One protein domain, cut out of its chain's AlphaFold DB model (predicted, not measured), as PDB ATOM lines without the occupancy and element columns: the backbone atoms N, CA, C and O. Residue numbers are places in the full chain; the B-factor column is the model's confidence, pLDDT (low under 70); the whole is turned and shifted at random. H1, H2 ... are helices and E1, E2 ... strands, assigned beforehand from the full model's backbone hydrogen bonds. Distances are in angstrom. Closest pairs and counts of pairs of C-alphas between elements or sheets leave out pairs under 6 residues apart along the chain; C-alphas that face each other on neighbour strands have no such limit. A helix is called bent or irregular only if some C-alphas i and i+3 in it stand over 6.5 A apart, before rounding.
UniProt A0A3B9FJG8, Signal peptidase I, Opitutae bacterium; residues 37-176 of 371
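What this domain is: This is residues 37 to 176 of the 371 residues of the protein "Signal peptidase I" of Opitutae bacterium (UniProt A0A3B9FJG8). A strongly twisted sheet of five strands, E2 to E6, and a ribbon of two strands, E1 and E7, make a small sandwich whose two sheets are only partly face to face. H2 and H3 run side by side and pack on the large sheet, mostly near E6, while H1 caps the end of the ribbon where E1 begins and E7 ends. The printed part has 140 residues with three named helices and seven named strands, in the order H1 E1 E2 E3 E4 E5 H2 H3 E6 E7, and its class is mixed, helices and strands. The large sheet is branched at E4, and the neighbour strands of both sheets are antiparallel. The whole is compact, with a radius of gyration of the C-alphas of 15.5 A and spans of 47 by 32 by 28 A.

How they stand to each other: In the branched sheet, E4, residues 100 to 109, has E2, residues 71 to 76, and E3, residues 83 to 88, on one side and E5, residues 112 to 119, on the other side. The pairing is staggered: E3 is beside residues 100 to 105 of E4, E2 beside 106 to 109, and E5 beside 102 to 109. E3, E4 and E5 form a meander, each strand the antiparallel neighbour of the one before, with two hairpins, E3 and E4, and E4 and E5. N 86 and O 102 are 3.0 A apart, N 105 and O 116 are 2.8 A apart, and N 76 and O 106 are 2.8 A apart, each within hydrogen-bond range. E6, residues 155 to 163, is an edge strand on the other side of E2 from E4, with N 75 and O 156 at 2.8 A, and it bends by 89 degrees at residue 160. The second sheet of the sandwich, two sheets face to face, is E1, residues 61 to 66, with E7, residues 168 to 175, where N 63 and O 172 are 2.8 A apart. The parts of the two sheets that face each other are 12.1 A apart centre to centre, with their best planes 18 degrees apart. Between E1 and E5 the closest C-alphas, those of Leu 65 and His 114, are 7.4 A apart. H2, residues 124 to 133, is on the branched sheet at a height over the sheet of 8.5 A. H3, residues 138 to 144, only grazes that sheet. H2 and H3 touch at a shallow tilt of 9 degrees, the same way, with the C-alphas of Ala 129 and Leu 138 closest at 4.6 A. H1, residues 48 to 58, is not on the branched sheet, and the closest C-alphas of H1 and E7, those of Arg 58 and Leu 175, are 6.0 A apart. In H1 and H2 every O i to N i+4 pair is within hydrogen-bond range, while H3 has 0 of 3, with 3 of 4 O i to N i+3 pairs within range.

Where its parts are: E4 is the longest strand, 27.8 A from C-alpha 100 at (3.958, 37.247, 42.036) to C-alpha 109 at (18.984, 14.525, 47.675). E5 measures 23.7 A, E7 19.9 A, E6 16.8 A and E1 16.5 A, with E2 and E3 shorter. H1 measures 15.1 A from C-alpha 48 at (28.817, 36.439, 39.138), and H2 13.6 A. H3 is irregular, with C-alphas 139 and 142 7.0 A apart.

The domain as a whole: The two C-alphas farthest apart, those of Phe 96 and His 149, are 47.9 A apart. The printed part has no cut. The link from E3 to E4, 11 residues, is long. The mean pLDDT of the printed part is 86.8, and residues 88 to 100 and 150 to 152 are under 70.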
ATOM      1  N   ASN A  37      17.623  27.493  29.403       93.50
ATOM      2  CA  ASN A  37      18.984  27.144  29.004       93.50
ATOM      3  C   ASN A  37      19.584  26.265  30.098       93.50
ATOM      4  O   ASN A  37      20.042  26.775  31.122       93.50
ATOM      5  N   VAL A  38      19.521  24.954  29.893       94.00
ATOM      6  CA  VAL A  38      20.017  23.943  30.832       94.00
ATOM      7  C   VAL A  38      21.530  23.822  30.697       94.00
ATOM      8  O   VAL A  38      22.042  23.800  29.584       94.00
ATOM      9  N   TYR A  39      22.232  23.755  31.830       93.94
ATOM     10  CA  TYR A  39      23.654  23.428  31.861       93.94
ATOM     11  C   TYR A  39      23.822  21.920  32.016       93.94
ATOM     12  O   TYR A  39      23.188  21.304  32.889       93.94
ATOM     13  N   GLU A  40      24.660  21.330  31.171       90.44
ATOM     14  CA  GLU A  40      24.938  19.898  31.215       90.44
ATOM     15  C   GLU A  40      25.946  19.529  32.303       90.44
ATOM     16  O   GLU A  40      26.651  20.367  32.873       90.44
ATOM     17  N   ASP A  41      26.000  18.239  32.622       82.75
ATOM     18  CA  ASP A  41      26.898  17.724  33.645       82.75
ATOM     19  C   ASP A  41      28.367  17.997  33.291       82.75
ATOM     20  O   ASP A  41      28.879  17.566  32.259       82.75
ATOM     21  N   GLY A  42      29.061  18.718  34.175       78.19
ATOM     22  CA  GLY A  42      30.450  19.139  33.962       78.19
ATOM     23  C   GLY A  42      30.608  20.438  33.167       78.19
ATOM     24  O   GLY A  42      31.732  20.928  33.038       78.19
ATOM     25  N   GLU A  43      29.518  21.037  32.681       86.56
ATOM     26  CA  GLU A  43      29.554  22.364  32.076       86.56
ATOM     27  C   GLU A  43      29.806  23.448  33.137       86.56
ATOM     28  O   GLU A  43      29.299  23.410  34.263       86.56
ATOM     29  N   ALA A  44      30.615  24.446  32.780       85.12
ATOM     30  CA  ALA A  44      30.912  25.557  33.670       85.12
ATOM     31  C   ALA A  44      29.693  26.481  33.810       85.12
ATOM     32  O   ALA A  44      29.359  27.253  32.912       85.12
ATOM     33  N   VAL A  45      29.077  26.456  34.989       90.44
ATOM     34  CA  VAL A  45      28.015  27.393  35.363       90.44
ATOM     35  C   VAL A  45      28.585  28.819  35.446       90.44
ATOM     36  O   VAL A  45      29.661  29.019  36.024       90.44
ATOM     37  N   PRO A  46      27.892  29.850  34.920       89.81
ATOM     38  CA  PRO A  46      28.407  31.213  34.933       89.81
ATOM     39  C   PRO A  46      28.653  31.720  36.358       89.81
ATOM     40  O   PRO A  46      27.785  31.643  37.234       89.81
ATOM     41  N   GLY A  47      29.828  32.318  36.571       90.94
ATOM     42  CA  GLY A  47      30.139  33.089  37.776       90.94
ATOM     43  C   GLY A  47      29.372  34.418  37.834       90.94
ATOM     44  O   GLY A  47      28.624  34.764  36.921       90.94
ATOM     45  N   ALA A  48      29.583  35.210  38.890       89.94
ATOM     46  CA  ALA A  48      28.817  36.439  39.138       89.94
ATOM     47  C   ALA A  48      28.810  37.423  37.948       89.94
ATOM     48  O   ALA A  48      27.747  37.881  37.537       89.94
ATOM     49  N   LEU A  49      29.974  37.697  37.345       92.12
ATOM     50  CA  LEU A  49      30.074  38.587  36.178       92.12
ATOM     51  C   LEU A  49      29.356  38.019  34.947       92.12
ATOM     52  O   LEU A  49      28.665  38.756  34.246       92.12
ATOM     53  N   GLY A  50      29.471  36.707  34.720       91.56
ATOM     54  CA  GLY A  50      28.760  36.015  33.646       91.56
ATOM     55  C   GLY A  50      27.245  36.121  33.810       91.56
ATOM     56  O   GLY A  50      26.549  36.448  32.854       91.56
ATOM     57  N   ARG A  51      26.740  35.955  35.039       91.31
ATOM     58  CA  ARG A  51      25.312  36.114  35.365       91.31
ATOM     59  C   ARG A  51      24.828  37.548  35.141       91.31
ATOM     60  O   ARG A  51      23.749  37.738  34.593       91.31
ATOM     61  N   VAL A  52      25.623  38.560  35.502       90.31
ATOM     62  CA  VAL A  52      25.282  39.972  35.238       90.31
ATOM     63  C   VAL A  52      25.220  40.247  33.733       90.31
ATOM     64  O   VAL A  52      24.250  40.837  33.256       90.31
ATOM     65  N   ALA A  53      26.207  39.779  32.967       90.88
ATOM     66  CA  ALA A  53      26.207  39.928  31.515       90.88
ATOM     67  C   ALA A  53      25.009  39.210  30.867       90.88
ATOM     68  O   ALA A  53      24.299  39.804  30.055       90.88
ATOM     69  N   ALA A  54      24.727  37.968  31.273       88.75
ATOM     70  CA  ALA A  54      23.579  37.200  30.795       88.75
ATOM     71  C   ALA A  54      22.246  37.885  31.140       88.75
ATOM     72  O   ALA A  54      21.344  37.941  30.299       88.75
ATOM     73  N   LYS A  55      22.137  38.485  32.335       89.00
ATOM     74  CA  LYS A  55      20.969  39.272  32.740       89.00
ATOM     75  C   LYS A  55      20.760  40.487  31.843       89.00
ATOM     76  O   LYS A  55      19.637  40.733  31.427       89.00
ATOM     77  N   ILE A  56      21.821  41.231  31.530       87.19
ATOM     78  CA  ILE A  56      21.733  42.438  30.698       87.19
ATOM     79  C   ILE A  56      21.410  42.077  29.248       87.19
ATOM     80  O   ILE A  56      20.531  42.689  28.650       87.19
ATOM     81  N   VAL A  57      22.083  41.076  28.680       88.56
ATOM     82  CA  VAL A  57      21.971  40.757  27.249       88.56
ATOM     83  C   VAL A  57      20.715  39.942  26.930       88.56
ATOM     84  O   VAL A  57      20.081  40.192  25.906       88.56
ATOM     85  N   ARG A  58      20.355  38.970  27.781       87.75
ATOM     86  CA  ARG A  58      19.302  37.966  27.509       87.75
ATOM     87  C   ARG A  58      18.157  37.957  28.527       87.75
ATOM     88  O   ARG A  58      17.231  37.158  28.408       87.75
ATOM     89  N   GLY A  59      18.233  38.783  29.564       87.75
ATOM     90  CA  GLY A  59      17.248  38.827  30.641       87.75
ATOM     91  C   GLY A  59      17.330  37.622  31.577       87.75
ATOM     92  O   GLY A  59      16.432  37.438  32.400       87.75
ATOM     93  N   ALA A  60      18.408  36.836  31.467       89.81
ATOM     94  CA  ALA A  60      18.571  35.535  32.102       89.81
ATOM     95  C   ALA A  60      18.419  35.600  33.625       89.81
ATOM     96  O   ALA A  60      18.959  36.490  34.282       89.81
ATOM     97  N   SER A  61      17.686  34.651  34.193       90.31
ATOM     98  CA  SER A  61      17.586  34.445  35.639       90.31
ATOM     99  C   SER A  61      18.145  33.067  35.958       90.31
ATOM    100  O   SER A  61      17.649  32.079  35.431       90.31
ATOM    101  N   HIS A  62      19.193  33.028  36.777       92.81
ATOM    102  CA  HIS A  62      19.973  31.820  37.016       92.81
ATOM    103  C   HIS A  62      19.432  31.012  38.198       92.81
ATOM    104  O   HIS A  62      19.210  31.571  39.276       92.81
ATOM    105  N   PHE A  63      19.300  29.701  38.009       93.44
ATOM    106  CA  PHE A  63      18.842  28.734  38.999       93.44
ATOM    107  C   PHE A  63      19.844  27.590  39.119       93.44
ATOM    108  O   PHE A  63      20.388  27.107  38.127       93.44
ATOM    109  N   GLN A  64      20.081  27.142  40.351       94.12
ATOM    110  CA  GLN A  64      20.933  25.993  40.627       94.12
ATOM    111  C   GLN A  64      20.431  25.235  41.857       94.12
ATOM    112  O   GLN A  64      19.978  25.839  42.829       94.12
ATOM    113  N   LEU A  65      20.579  23.919  41.818       94.94
ATOM    114  CA  LEU A  65      20.307  22.978  42.888       94.94
ATOM    115  C   LEU A  65      21.631  22.313  43.264       94.94
ATOM    116  O   LEU A  65      22.155  21.484  42.519       94.94
ATOM    117  N   LYS A  66      22.205  22.716  44.398       94.94
ATOM    118  CA  LYS A  66      23.449  22.145  44.920       94.94
ATOM    119  C   LYS A  66      23.111  21.085  45.966       94.94
ATOM    120  O   LYS A  66      22.369  21.372  46.900       94.94
ATOM    121  N   ALA A  67      23.673  19.893  45.820       95.88
ATOM    122  CA  ALA A  67      23.494  18.798  46.758       95.88
ATOM    123  C   ALA A  67      24.087  19.164  48.128       95.88
ATOM    124  O   ALA A  67      25.268  19.495  48.244       95.88
ATOM    125  N   GLU A  68      23.261  19.111  49.172       96.25
ATOM    126  CA  GLU A  68      23.675  19.365  50.563       96.25
ATOM    127  C   GLU A  68      23.995  18.076  51.333       96.25
ATOM    128  O   GLU A  68      24.475  18.128  52.461       96.25
ATOM    129  N   SER A  69      23.713  16.923  50.735       96.00
ATOM    130  CA  SER A  69      24.130  15.601  51.188       96.00
ATOM    131  C   SER A  69      24.319  14.706  49.961       96.00
ATOM    132  O   SER A  69      23.921  15.063  48.850       96.00
ATOM    133  N   SER A  70      24.979  13.561  50.144       97.25
ATOM    134  CA  SER A  70      25.218  12.621  49.045       97.25
ATOM    135  C   SER A  70      24.032  11.668  48.880       97.25
ATOM    136  O   SER A  70      23.564  11.095  49.863       97.25
ATOM    137  N   GLY A  71      23.560  11.463  47.652       95.62
ATOM    138  CA  GLY A  71      22.445  10.561  47.359       95.62
ATOM    139  C   GLY A  71      21.867  10.736  45.956       95.62
ATOM    140  O   GLY A  71      22.366  11.525  45.156       95.62
ATOM    141  N   ASN A  72      20.816   9.980  45.648       95.56
ATOM    142  CA  ASN A  72      20.080  10.126  44.388       95.56
ATOM    143  C   ASN A  72      19.204  11.385  44.420       95.56
ATOM    144  O   ASN A  72      18.812  11.834  45.498       95.56
ATOM    145  N   LEU A  73      18.890  11.921  43.240       96.19
ATOM    146  CA  LEU A  73      18.005  13.073  43.075       96.19
ATOM    147  C   LEU A  73      16.554  12.622  42.881       96.19
ATOM    148  O   LEU A  73      16.236  11.908  41.925       96.19
ATOM    149  N   TYR A  74      15.672  13.116  43.744       95.94
ATOM    150  CA  TYR A  74      14.233  12.917  43.644       95.94
ATOM    151  C   TYR A  74      13.502  14.253  43.532       95.94
ATOM    152  O   TYR A  74      13.905  15.242  44.141       95.94
ATOM    153  N   LEU A  75      12.392  14.260  42.801       96.69
ATOM    154  CA  LEU A  75      11.348  15.271  42.895       96.69
ATOM    155  C   LEU A  75      10.288  14.786  43.886       96.69
ATOM    156  O   LEU A  75       9.700  13.724  43.691       96.69
ATOM    157  N   VAL A  76      10.024  15.547  44.941       95.38
ATOM    158  CA  VAL A  76       8.979  15.235  45.920       95.38
ATOM    159  C   VAL A  76       7.627  15.684  45.364       95.38
ATOM    160  O   VAL A  76       7.430  16.851  45.031       95.38
ATOM    161  N   LEU A  77       6.687  14.745  45.268       93.69
ATOM    162  CA  LEU A  77       5.341  14.980  44.755       93.69
ATOM    163  C   LEU A  77       4.444  15.531  45.867       93.69
ATOM    164  O   LEU A  77       4.264  14.926  46.926       93.69
ATOM    165  N   GLN A  78       3.843  16.682  45.601       90.25
ATOM    166  CA  GLN A  78       3.031  17.458  46.526       90.25
ATOM    167  C   GLN A  78       1.553  17.240  46.181       90.25
ATOM    168  O   GLN A  78       1.041  17.792  45.211       90.25
ATOM    169  N   ASN A  79       0.863  16.389  46.950       85.69
ATOM    170  CA  ASN A  79      -0.527  15.974  46.687       85.69
ATOM    171  C   ASN A  79      -0.753  15.393  45.273       85.69
ATOM    172  O   ASN A  79      -1.790  15.623  44.659       85.69
ATOM    173  N   GLY A  80       0.224  14.643  44.751       80.81
ATOM    174  CA  GLY A  80       0.169  14.053  43.408       80.81
ATOM    175  C   GLY A  80       0.582  14.995  42.272       80.81
ATOM    176  O   GLY A  80       0.663  14.544  41.134       80.81
ATOM    177  N   GLY A  81       0.875  16.268  42.565       89.38
ATOM    178  CA  GLY A  81       1.499  17.212  41.634       89.38
ATOM    179  C   GLY A  81       3.013  17.323  41.833       89.38
ATOM    180  O   GLY A  81       3.543  16.974  42.884       89.38
ATOM    181  N   SER A  82       3.715  17.832  40.830       93.31
ATOM    182  CA  SER A  82       5.160  18.123  40.842       93.31
ATOM    183  C   SER A  82       5.520  19.386  41.643       93.31
ATOM    184  O   SER A  82       6.617  19.491  42.191       93.31
ATOM    185  N   PHE A  83       4.587  20.334  41.761       94.19
ATOM    186  CA  PHE A  83       4.780  21.617  42.437       94.19
ATOM    187  C   PHE A  83       3.545  22.053  43.230       94.19
ATOM    188  O   PHE A  83       2.442  21.535  43.053       94.19
ATOM    189  N   ARG A  84       3.721  23.084  44.061       92.75
ATOM    190  CA  ARG A  84       2.623  23.864  44.647       92.75
ATOM    191  C   ARG A  84       2.740  25.338  44.276       92.75
ATOM    192  O   ARG A  84       3.839  25.834  44.026       92.75
ATOM    193  N   TYR A  85       1.611  26.037  44.240       88.56
ATOM    194  CA  TYR A  85       1.607  27.487  44.066       88.56
ATOM    195  C   TYR A  85       1.947  28.170  45.386       88.56
ATOM    196  O   TYR A  85       1.365  27.852  46.420       88.56
ATOM    197  N   GLU A  86       2.860  29.132  45.334       85.25
ATOM    198  CA  GLU A  86       3.223  29.972  46.471       85.25
ATOM    199  C   GLU A  86       3.273  31.443  46.059       85.25
ATOM    200  O   GLU A  86       3.421  31.779  44.882       85.25
ATOM    201  N   THR A  87       3.161  32.341  47.037       76.00
ATOM    202  CA  THR A  87       3.325  33.781  46.797       76.00
ATOM    203  C   THR A  87       4.737  34.196  47.184       76.00
ATOM    204  O   THR A  87       5.153  34.022  48.328       76.00
ATOM    205  N   SER A  88       5.489  34.768  46.243       63.69
ATOM    206  CA  SER A  88       6.849  35.239  46.512       63.69
ATOM    207  C   SER A  88       6.915  36.764  46.546       63.69
ATOM    208  O   SER A  88       6.458  37.441  45.622       63.69
ATOM    209  N   VAL A  89       7.549  37.304  47.588       55.28
ATOM    210  CA  VAL A  89       8.018  38.696  47.638       55.28
ATOM    211  C   VAL A  89       9.457  38.688  47.118       55.28
ATOM    212  O   VAL A  89      10.404  38.604  47.893       55.28
ATOM    213  N   PHE A  90       9.650  38.664  45.798       50.00
ATOM    214  CA  PHE A  90      10.999  38.646  45.216       50.00
ATOM    215  C   PHE A  90      11.748  39.966  45.472       50.00
ATOM    216  O   PHE A  90      11.233  41.022  45.102       50.00
ATOM    217  N   PRO A  91      13.021  39.930  45.910       46.03
ATOM    218  CA  PRO A  91      13.945  41.037  45.740       46.03
ATOM    219  C   PRO A  91      15.121  40.569  44.871       46.03
ATOM    220  O   PRO A  91      16.198  40.325  45.384       46.03
ATOM    221  N   ASN A  92      14.929  40.382  43.559       42.34
ATOM    222  CA  ASN A  92      16.027  40.036  42.637       42.34
ATOM    223  C   ASN A  92      15.862  40.723  41.265       42.34
ATOM    224  O   ASN A  92      15.780  40.089  40.215       42.34
ATOM    225  N   GLY A  93      15.806  42.057  41.278       45.69
ATOM    226  CA  GLY A  93      16.092  42.872  40.089       45.69
ATOM    227  C   GLY A  93      14.983  43.003  39.040       45.69
ATOM    228  O   GLY A  93      15.260  43.479  37.941       45.69
ATOM    229  N   LYS A  94      13.732  42.643  39.352       42.66
ATOM    230  CA  LYS A  94      12.571  43.161  38.611       42.66
ATOM    231  C   LYS A  94      12.198  44.511  39.227       42.66
ATOM    232  O   LYS A  94      11.831  44.579  40.396       42.66
ATOM    233  N   PHE A  95      12.356  45.596  38.469       33.28
ATOM    234  CA  PHE A  95      11.792  46.890  38.853       33.28
ATOM    235  C   PHE A  95      10.265  46.726  38.964       33.28
ATOM    236  O   PHE A  95       9.647  46.230  38.024       33.28
ATOM    237  N   PHE A  96       9.713  47.170  40.100       35.25
ATOM    238  CA  PHE A  96       8.331  47.060  40.610       35.25
ATOM    239  C   PHE A  96       8.020  45.824  41.479       35.25
ATOM    240  O   PHE A  96       7.891  44.698  41.009       35.25
ATOM    241  N   VAL A  97       7.880  46.101  42.784       38.22
ATOM    242  CA  VAL A  97       7.476  45.197  43.869       38.22
ATOM    243  C   VAL A  97       5.976  44.920  43.753       38.22
ATOM    244  O   VAL A  97       5.161  45.737  44.172       38.22
ATOM    245  N   PHE A  98       5.621  43.765  43.198       43.72
ATOM    246  CA  PHE A  98       4.303  43.157  43.367       43.72
ATOM    247  C   PHE A  98       4.508  41.690  43.763       43.72
ATOM    248  O   PHE A  98       5.407  41.053  43.207       43.72
ATOM    249  N   PRO A  99       3.739  41.143  44.724       48.75
ATOM    250  CA  PRO A  99       3.744  39.709  44.979       48.75
ATOM    251  C   PRO A  99       3.362  38.978  43.687       48.75
ATOM    252  O   PRO A  99       2.324  39.265  43.097       48.75
ATOM    253  N   THR A 100       4.219  38.068  43.226       64.62
ATOM    254  CA  THR A 100       3.958  37.247  42.036       64.62
ATOM    255  C   THR A 100       3.828  35.793  42.451       64.62
ATOM    256  O   THR A 100       4.673  35.295  43.204       64.62
ATOM    257  N   SER A 101       2.805  35.113  41.937       76.44
ATOM    258  CA  SER A 101       2.653  33.669  42.090       76.44
ATOM    259  C   SER A 101       3.859  32.947  41.485       76.44
ATOM    260  O   SER A 101       4.338  33.302  40.408       76.44
ATOM    261  N   VAL A 102       4.361  31.941  42.192       87.06
ATOM    262  CA  VAL A 102       5.466  31.075  41.764       87.06
ATOM    263  C   VAL A 102       5.059  29.618  41.881       87.06
ATOM    264  O   VAL A 102       4.197  29.276  42.692       87.06
ATOM    265  N   ARG A 103       5.712  28.756  41.101       91.12
ATOM    266  CA  ARG A 103       5.688  27.311  41.334       91.12
ATOM    267  C   ARG A 103       6.864  26.955  42.235       91.12
ATOM    268  O   ARG A 103       8.009  27.286  41.918       91.12
ATOM    269  N   GLU A 104       6.578  26.329  43.370       94.38
ATOM    270  CA  GLU A 104       7.584  25.804  44.288       94.38
ATOM    271  C   GLU A 104       7.717  24.291  44.125       94.38
ATOM    272  O   GLU A 104       6.764  23.533  44.325       94.38
ATOM    273  N   TYR A 105       8.934  23.882  43.797       96.75
ATOM    274  CA  TYR A 105       9.360  22.505  43.643       96.75
ATOM    275  C   TYR A 105      10.205  22.097  44.840       96.75
ATOM    276  O   TYR A 105      11.050  22.869  45.306       96.75
ATOM    277  N   VAL A 106       9.986  20.873  45.308       97.12
ATOM    278  CA  VAL A 106      10.745  20.276  46.404       97.12
ATOM    279  C   VAL A 106      11.542  19.119  45.827       97.12
ATOM    280  O   VAL A 106      10.972  18.163  45.307       97.12
ATOM    281  N   PHE A 107      12.860  19.209  45.902       97.56
ATOM    282  CA  PHE A 107      13.761  18.123  45.548       97.56
ATOM    283  C   PHE A 107      14.270  17.457  46.817       97.56
ATOM    284  O   PHE A 107      14.386  18.109  47.848       97.56
ATOM    285  N   GLU A 108      14.594  16.173  46.750       96.06
ATOM    286  CA  GLU A 108      15.270  15.456  47.827       96.06
ATOM    287  C   GLU A 108      16.574  14.878  47.278       96.06
ATOM    288  O   GLU A 108      16.569  14.180  46.260       96.06
ATOM    289  N   ILE A 109      17.691  15.159  47.947       96.56
ATOM    290  CA  ILE A 109      18.984  14.525  47.675       96.56
ATOM    291  C   ILE A 109      19.506  13.987  48.998       96.56
ATOM    292  O   ILE A 109      19.591  14.732  49.970       96.56
ATOM    293  N   GLY A 110      19.810  12.688  49.059       91.69
ATOM    294  CA  GLY A 110      20.395  12.063  50.252       91.69
ATOM    295  C   GLY A 110      19.589  12.292  51.538       91.69
ATOM    296  O   GLY A 110      20.182  12.565  52.583       91.69
ATOM    297  N   GLY A 111      18.253  12.254  51.456       91.31
ATOM    298  CA  GLY A 111      17.343  12.467  52.586       91.31
ATOM    299  C   GLY A 111      17.153  13.924  53.020       91.31
ATOM    300  O   GLY A 111      16.498  14.164  54.032       91.31
ATOM    301  N   LYS A 112      17.725  14.895  52.297       96.19
ATOM    302  CA  LYS A 112      17.590  16.324  52.593       96.19
ATOM    303  C   LYS A 112      16.786  17.021  51.502       96.19
ATOM    304  O   LYS A 112      17.038  16.789  50.323       96.19
ATOM    305  N   GLU A 113      15.839  17.862  51.907       96.75
ATOM    306  CA  GLU A 113      14.990  18.614  50.983       96.75
ATOM    307  C   GLU A 113      15.649  19.915  50.509       96.75
ATOM    308  O   GLU A 113      16.315  20.618  51.272       96.75
ATOM    309  N   HIS A 114      15.388  20.270  49.254       96.56
ATOM    310  CA  HIS A 114      15.854  21.480  48.592       96.56
ATOM    311  C   HIS A 114      14.692  22.150  47.862       96.56
ATOM    312  O   HIS A 114      14.029  21.533  47.029       96.56
ATOM    313  N   LEU A 115      14.466  23.433  48.135       94.88
ATOM    314  CA  LEU A 115      13.394  24.201  47.503       94.88
ATOM    315  C   LEU A 115      13.904  24.954  46.277       94.88
ATOM    316  O   LEU A 115      14.906  25.669  46.345       94.88
ATOM    317  N   LEU A 116      13.161  24.871  45.177       94.12
ATOM    318  CA  LEU A 116      13.392  25.667  43.979       94.12
ATOM    319  C   LEU A 116      12.092  26.367  43.575       94.12
ATOM    320  O   LEU A 116      11.060  25.729  43.391       94.12
ATOM    321  N   ARG A 117      12.135  27.693  43.422       92.50
ATOM    322  CA  ARG A 117      10.970  28.500  43.029       92.50
ATOM    323  C   ARG A 117      11.191  29.106  41.658       92.50
ATOM    324  O   ARG A 117      12.156  29.844  41.479       92.50
ATOM    325  N   VAL A 118      10.272  28.864  40.732       89.75
ATOM    326  CA  VAL A 118      10.302  29.423  39.372       89.75
ATOM    327  C   VAL A 118       9.052  30.274  39.108       89.75
ATOM    328  O   VAL A 118       8.041  30.104  39.800       89.75
ATOM    329  N   PRO A 119       9.094  31.227  38.153       86.62
ATOM    330  CA  PRO A 119       7.900  31.950  37.715       86.62
ATOM    331  C   PRO A 119       6.771  30.986  37.343       86.62
ATOM    332  O   PRO A 119       7.035  29.913  36.807       86.62
ATOM    333  N   VAL A 120       5.522  31.362  37.618       83.81
ATOM    334  CA  VAL A 120       4.372  30.469  37.414       83.81
ATOM    335  C   VAL A 120       4.146  30.078  35.952       83.81
ATOM    336  O   VAL A 120       3.544  29.043  35.669       83.81
ATOM    337  N   GLU A 121       4.642  30.905  35.039       82.00
ATOM    338  CA  GLU A 121       4.545  30.732  33.594       82.00
ATOM    339  C   GLU A 121       5.671  29.870  33.009       82.00
ATOM    340  O   GLU A 121       5.609  29.517  31.837       82.00
ATOM    341  N   PHE A 122       6.695  29.540  33.802       86.56
ATOM    342  CA  PHE A 122       7.790  28.680  33.372       86.56
ATOM    343  C   PHE A 122       7.475  27.214  33.675       86.56
ATOM    344  O   PHE A 122       7.225  26.856  34.829       86.56
ATOM    345  N   ASP A 123       7.520  26.375  32.643       89.62
ATOM    346  CA  ASP A 123       7.314  24.939  32.783       89.62
ATOM    347  C   ASP A 123       8.621  24.229  33.159       89.62
ATOM    348  O   ASP A 123       9.463  23.911  32.320       89.62
ATOM    349  N   LEU A 124       8.825  24.026  34.463       93.94
ATOM    350  CA  LEU A 124       9.964  23.247  34.941       93.94
ATOM    351  C   LEU A 124       9.724  21.737  34.784       93.94
ATOM    352  O   LEU A 124      10.701  20.998  34.755       93.94
ATOM    353  N   ASP A 125       8.480  21.267  34.647       94.94
ATOM    354  CA  ASP A 125       8.190  19.836  34.494       94.94
ATOM    355  C   ASP A 125       8.738  19.337  33.157       94.94
ATOM    356  O   ASP A 125       9.472  18.350  33.135       94.94
ATOM    357  N   GLU A 126       8.466  20.076  32.077       92.25
ATOM    358  CA  GLU A 126       9.012  19.809  30.741       92.25
ATOM    359  C   GLU A 126      10.552  19.842  30.751       92.25
ATOM    360  O   GLU A 126      11.205  18.943  30.220       92.25
ATOM    361  N   LEU A 127      11.162  20.828  31.427       94.94
ATOM    362  CA  LEU A 127      12.624  20.902  31.558       94.94
ATOM    363  C   LEU A 127      13.191  19.663  32.257       94.94
ATOM    364  O   LEU A 127      14.193  19.111  31.800       94.94
ATOM    365  N   LEU A 128      12.588  19.242  33.372       96.62
ATOM    366  CA  LEU A 128      13.034  18.071  34.126       96.62
ATOM    367  C   LEU A 128      12.875  16.792  33.296       96.62
ATOM    368  O   LEU A 128      13.809  15.991  33.238       96.62
ATOM    369  N   ALA A 129      11.733  16.626  32.629       95.19
ATOM    370  CA  ALA A 129      11.442  15.493  31.758       95.19
ATOM    371  C   ALA A 129      12.472  15.379  30.625       95.19
ATOM    372  O   ALA A 129      13.092  14.327  30.437       95.19
ATOM    373  N   MET A 130      12.741  16.495  29.945       93.81
ATOM    374  CA  MET A 130      13.687  16.547  28.839       93.81
ATOM    375  C   MET A 130      15.126  16.315  29.310       93.81
ATOM    376  O   MET A 130      15.825  15.477  28.743       93.81
ATOM    377  N   LYS A 131      15.574  17.001  30.375       94.69
ATOM    378  CA  LYS A 131      16.954  16.882  30.881       94.69
ATOM    379  C   LYS A 131      17.275  15.459  31.332       94.69
ATOM    380  O   LYS A 131      18.379  14.976  31.096       94.69
ATOM    381  N   PHE A 132      16.349  14.819  32.040       95.44
ATOM    382  CA  PHE A 132      16.654  13.579  32.745       95.44
ATOM    383  C   PHE A 132      16.189  12.308  32.031       95.44
ATOM    384  O   PHE A 132      16.757  11.245  32.280       95.44
ATOM    385  N   ALA A 133      15.196  12.401  31.149       93.81
ATOM    386  CA  ALA A 133      14.637  11.251  30.440       93.81
ATOM    387  C   ALA A 133      14.510  11.455  28.921       93.81
ATOM    388  O   ALA A 133      14.226  10.490  28.216       93.81
ATOM    389  N   GLY A 134      14.741  12.666  28.399       92.31
ATOM    390  CA  GLY A 134      14.585  12.957  26.969       92.31
ATOM    391  C   GLY A 134      13.141  12.819  26.476       92.31
ATOM    392  O   GLY A 134      12.925  12.502  25.309       92.31
ATOM    393  N   VAL A 135      12.166  13.006  27.370       90.56
ATOM    394  CA  VAL A 135      10.725  12.929  27.080       90.56
ATOM    395  C   VAL A 135      10.066  14.290  27.296       90.56
ATOM    396  O   VAL A 135      10.586  15.123  28.033       90.56
ATOM    397  N   GLU A 136       8.926  14.519  26.642       85.31
ATOM    398  CA  GLU A 136       8.195  15.797  26.703       85.31
ATOM    399  C   GLU A 136       7.381  15.949  27.997       85.31
ATOM    400  O   GLU A 136       7.227  17.055  28.508       85.31
ATOM    401  N   ASP A 137       6.878  14.841  28.551       88.88
ATOM    402  CA  ASP A 137       6.014  14.848  29.728       88.88
ATOM    403  C   ASP A 137       6.698  14.190  30.930       88.88
ATOM    404  O   ASP A 137       7.155  13.046  30.879       88.88
ATOM    405  N   LEU A 138       6.717  14.896  32.058       92.06
ATOM    406  CA  LEU A 138       7.281  14.395  33.308       92.06
ATOM    407  C   LEU A 138       6.584  13.116  33.803       92.06
ATOM    408  O   LEU A 138       7.197  12.301  34.491       92.06
ATOM    409  N   ARG A 139       5.315  12.905  33.440       90.69
ATOM    410  CA  ARG A 139       4.553  11.692  33.770       90.69
ATOM    411  C   ARG A 139       5.107  10.441  33.094       90.69
ATOM    412  O   ARG A 139       4.921   9.353  33.637       90.69
ATOM    413  N   ASP A 140       5.811  10.597  31.975       91.62
ATOM    414  CA  ASP A 140       6.436   9.498  31.234       91.62
ATOM    415  C   ASP A 140       7.846   9.178  31.747       91.62
ATOM    416  O   ASP A 140       8.406   8.133  31.417       91.62
ATOM    417  N   LEU A 141       8.417  10.025  32.612       93.38
ATOM    418  CA  LEU A 141       9.749   9.822  33.186       93.38
ATOM    419  C   LEU A 141       9.934   8.427  33.820       93.38
ATOM    420  O   LEU A 141      10.971   7.812  33.564       93.38
ATOM    421  N   PRO A 142       8.971   7.860  34.581       91.81
ATOM    422  CA  PRO A 142       9.095   6.510  35.142       91.81
ATOM    423  C   PRO A 142       9.191   5.378  34.108       91.81
ATOM    424  O   PRO A 142       9.548   4.261  34.481       91.81
ATOM    425  N   LEU A 143       8.864   5.631  32.835       91.50
ATOM    426  CA  LEU A 143       9.045   4.666  31.744       91.50
ATOM    427  C   LEU A 143      10.511   4.575  31.297       91.50
ATOM    428  O   LEU A 143      10.911   3.563  30.726       91.50
ATOM    429  N   ILE A 144      11.300   5.624  31.556       93.94
ATOM    430  CA  ILE A 144      12.707   5.742  31.153       93.94
ATOM    431  C   ILE A 144      13.646   5.564  32.351       93.94
ATOM    432  O   ILE A 144      14.644   4.852  32.257       93.94
ATOM    433  N   VAL A 145      13.325   6.187  33.489       92.75
ATOM    434  CA  VAL A 145      14.141   6.153  34.708       92.75
ATOM    435  C   VAL A 145      13.547   5.164  35.698       92.75
ATOM    436  O   VAL A 145      12.406   5.313  36.149       92.75
ATOM    437  N   THR A 146      14.347   4.173  36.090       91.50
ATOM    438  CA  THR A 146      13.903   3.119  37.008       91.50
ATOM    439  C   THR A 146      13.625   3.697  38.393       91.50
ATOM    440  O   THR A 146      14.506   4.267  39.037       91.50
ATOM    441  N   GLN A 147      12.394   3.530  38.874       93.00
ATOM    442  CA  GLN A 147      11.983   3.993  40.199       93.00
ATOM    443  C   GLN A 147      12.364   2.976  41.286       93.00
ATOM    444  O   GLN A 147      12.371   1.767  41.049       93.00
ATOM    445  N   ASP A 148      12.660   3.458  42.496       88.00
ATOM    446  CA  ASP A 148      13.056   2.585  43.606       88.00
ATOM    447  C   ASP A 148      11.920   1.636  44.032       88.00
ATOM    448  O   ASP A 148      10.731   1.978  43.993       88.00
ATOM    449  N   HIS A 149      12.289   0.441  44.506       75.94
ATOM    450  CA  HIS A 149      11.338  -0.534  45.035       75.94
ATOM    451  C   HIS A 149      10.528   0.058  46.197       75.94
ATOM    452  O   HIS A 149      11.084   0.533  47.184       75.94
ATOM    453  N   GLY A 150       9.198   0.003  46.087       64.69
ATOM    454  CA  GLY A 150       8.299   0.591  47.079       64.69
ATOM    455  C   GLY A 150       7.982   2.070  46.848       64.69
ATOM    456  O   GLY A 150       7.608   2.737  47.808       64.69
ATOM    457  N   PHE A 151       8.110   2.574  45.609       64.06
ATOM    458  CA  PHE A 151       7.608   3.883  45.171       64.06
ATOM    459  C   PHE A 151       6.281   4.230  45.861       64.06
ATOM    460  O   PHE A 151       5.222   3.691  45.538       64.06
ATOM    461  N   THR A 152       6.333   5.135  46.840       64.69
ATOM    462  CA  THR A 152       5.164   5.463  47.664       64.69
ATOM    463  C   THR A 152       4.233   6.466  46.980       64.69
ATOM    464  O   THR A 152       3.364   7.028  47.643       64.69
ATOM    465  N   GLY A 153       4.463   6.790  45.700       73.44
ATOM    466  CA  GLY A 153       3.772   7.875  44.994       73.44
ATOM    467  C   GLY A 153       4.077   9.276  45.530       73.44
ATOM    468  O   GLY A 153       3.471  10.239  45.078       73.44
ATOM    469  N   LYS A 154       4.990   9.409  46.505       87.25
ATOM    470  CA  LYS A 154       5.318  10.688  47.166       87.25
ATOM    471  C   LYS A 154       6.581  11.349  46.631       87.25
ATOM    472  O   LYS A 154       6.820  12.509  46.930       87.25
ATOM    473  N   ARG A 155       7.407  10.627  45.879       91.19
ATOM    474  CA  ARG A 155       8.614  11.163  45.247       91.19
ATOM    475  C   ARG A 155       8.944  10.376  43.992       91.19
ATOM    476  O   ARG A 155       8.732   9.168  43.976       91.19
ATOM    477  N   MET A 156       9.475  11.053  42.990       93.00
ATOM    478  CA  MET A 156       9.878  10.515  41.697       93.00
ATOM    479  C   MET A 156      11.393  10.637  41.560       93.00
ATOM    480  O   MET A 156      11.943  11.725  41.712       93.00
ATOM    481  N   LYS A 157      12.080   9.526  41.301       95.31
ATOM    482  CA  LYS A 157      13.518   9.519  41.032       95.31
ATOM    483  C   LYS A 157      13.753  10.121  39.654       95.31
ATOM    484  O   LYS A 157      13.203   9.613  38.681       95.31
ATOM    485  N   LEU A 158      14.551  11.185  39.593       95.31
ATOM    486  CA  LEU A 158      14.823  11.899  38.345       95.31
ATOM    487  C   LEU A 158      15.994  11.287  37.578       95.31
ATOM    488  O   LEU A 158      15.982  11.301  36.363       95.31
ATOM    489  N   SER A 159      17.000  10.731  38.252       91.25
ATOM    490  CA  SER A 159      18.170  10.148  37.586       91.25
ATOM    491  C   SER A 159      18.738   8.979  38.383       91.25
ATOM    492  O   SER A 159      18.676   8.974  39.613       91.25
ATOM    493  N   ASP A 160      19.345   8.013  37.690       90.44
ATOM    494  CA  ASP A 160      20.130   6.933  38.304       90.44
ATOM    495  C   ASP A 160      21.497   7.396  38.825       90.44
ATOM    496  O   ASP A 160      22.165   6.661  39.557       90.44
ATOM    497  N   ARG A 161      21.911   8.627  38.501       91.94
ATOM    498  CA  ARG A 161      23.133   9.224  39.032       91.94
ATOM    499  C   ARG A 161      22.980   9.546  40.519       91.94
ATOM    500  O   ARG A 161      22.064  10.255  40.936       91.94
ATOM    501  N   THR A 162      23.951   9.096  41.308       94.06
ATOM    502  CA  THR A 162      24.150   9.560  42.684       94.06
ATOM    503  C   THR A 162      25.010  10.820  42.685       94.06
ATOM    504  O   THR A 162      26.084  10.847  42.085       94.06
ATOM    505  N   TYR A 163      24.550  11.843  43.398       95.25
ATOM    506  CA  TYR A 163      25.256  13.104  43.589       95.25
ATOM    507  C   TYR A 163      26.043  13.079  44.893       95.25
ATOM    508  O   TYR A 163      25.597  12.509  45.892       95.25
ATOM    509  N   LYS A 164      27.216  13.709  44.894       96.25
ATOM    510  CA  LYS A 164      28.006  13.944  46.108       96.25
ATOM    511  C   LYS A 164      27.626  15.273  46.747       96.25
ATOM    512  O   LYS A 164      27.210  16.208  46.066       96.25
ATOM    513  N   GLU A 165      27.830  15.383  48.054       96.31
ATOM    514  CA  GLU A 165      27.714  16.669  48.744       96.31
ATOM    515  C   GLU A 165      28.584  17.728  48.051       96.31
ATOM    516  O   GLU A 165      29.759  17.512  47.748       96.31
ATOM    517  N   GLY A 166      27.985  18.882  47.775       93.69
ATOM    518  CA  GLY A 166      28.624  19.993  47.090       93.69
ATOM    519  C   GLY A 166      28.500  19.976  45.565       93.69
ATOM    520  O   GLY A 166      28.788  20.997  44.937       93.69
ATOM    521  N   GLU A 167      28.053  18.871  44.972       94.44
ATOM    522  CA  GLU A 167      27.854  18.737  43.530       94.44
ATOM    523  C   GLU A 167      26.584  19.479  43.074       94.44
ATOM    524  O   GLU A 167      25.639  19.662  43.842       94.44
ATOM    525  N   ILE A 168      26.559  19.952  41.827       94.62
ATOM    526  CA  ILE A 168      25.381  20.613  41.252       94.62
ATOM    527  C   ILE A 168      24.529  19.538  40.581       94.62
ATOM    528  O   ILE A 168      24.976  18.916  39.624       94.62
ATOM    529  N   ALA A 169      23.319  19.330  41.092       94.12
ATOM    530  CA  ALA A 169      22.383  18.333  40.577       94.12
ATOM    531  C   ALA A 169      21.506  18.868  39.437       94.12
ATOM    532  O   ALA A 169      21.036  18.118  38.587       94.12
ATOM    533  N   LEU A 170      21.284  20.182  39.413       95.75
ATOM    534  CA  LEU A 170      20.552  20.869  38.358       95.75
ATOM    535  C   LEU A 170      21.048  22.310  38.281       95.75
ATOM    536  O   LEU A 170      21.143  22.983  39.303       95.75
ATOM    537  N   ALA A 171      21.336  22.808  37.086       95.62
ATOM    538  CA  ALA A 171      21.560  24.228  36.855       95.62
ATOM    539  C   ALA A 171      20.954  24.628  35.517       95.62
ATOM    540  O   ALA A 171      21.067  23.901  34.530       95.62
ATOM    541  N   PHE A 172      20.317  25.793  35.485       96.00
ATOM    542  CA  PHE A 172      19.728  26.343  34.273       96.00
ATOM    543  C   PHE A 172      19.518  27.852  34.399       96.00
ATOM    544  O   PHE A 172      19.431  28.405  35.496       96.00
ATOM    545  N   ASP A 173      19.391  28.511  33.256       93.62
ATOM    546  CA  ASP A 173      18.883  29.871  33.159       93.62
ATOM    547  C   ASP A 173      17.451  29.857  32.617       93.62
ATOM    548  O   ASP A 173      17.126  29.106  31.699       93.62
ATOM    549  N   ILE A 174      16.612  30.752  33.136       92.00
ATOM    550  CA  ILE A 174      15.366  31.160  32.483       92.00
ATOM    551  C   ILE A 174      15.650  32.445  31.712       92.00
ATOM    552  O   ILE A 174      15.902  33.498  32.310       92.00
ATOM    553  N   LEU A 175      15.618  32.369  30.385       90.62
ATOM    554  CA  LEU A 175      15.744  33.518  29.491       90.62
ATOM    555  C   LEU A 175      14.390  34.230  29.366       90.62
ATOM    556  O   LEU A 175      13.347  33.583  29.388       90.62
ATOM    557  N   LEU A 176      14.399  35.560  29.221       84.81
ATOM    558  CA  LEU A 176      13.176  36.380  29.272       84.81
ATOM    559  C   LEU A 176      12.197  36.127  28.109       84.81
ATOM    560  O   LEU A 176      11.028  36.479  28.230       84.81
TER     561      LEU A 176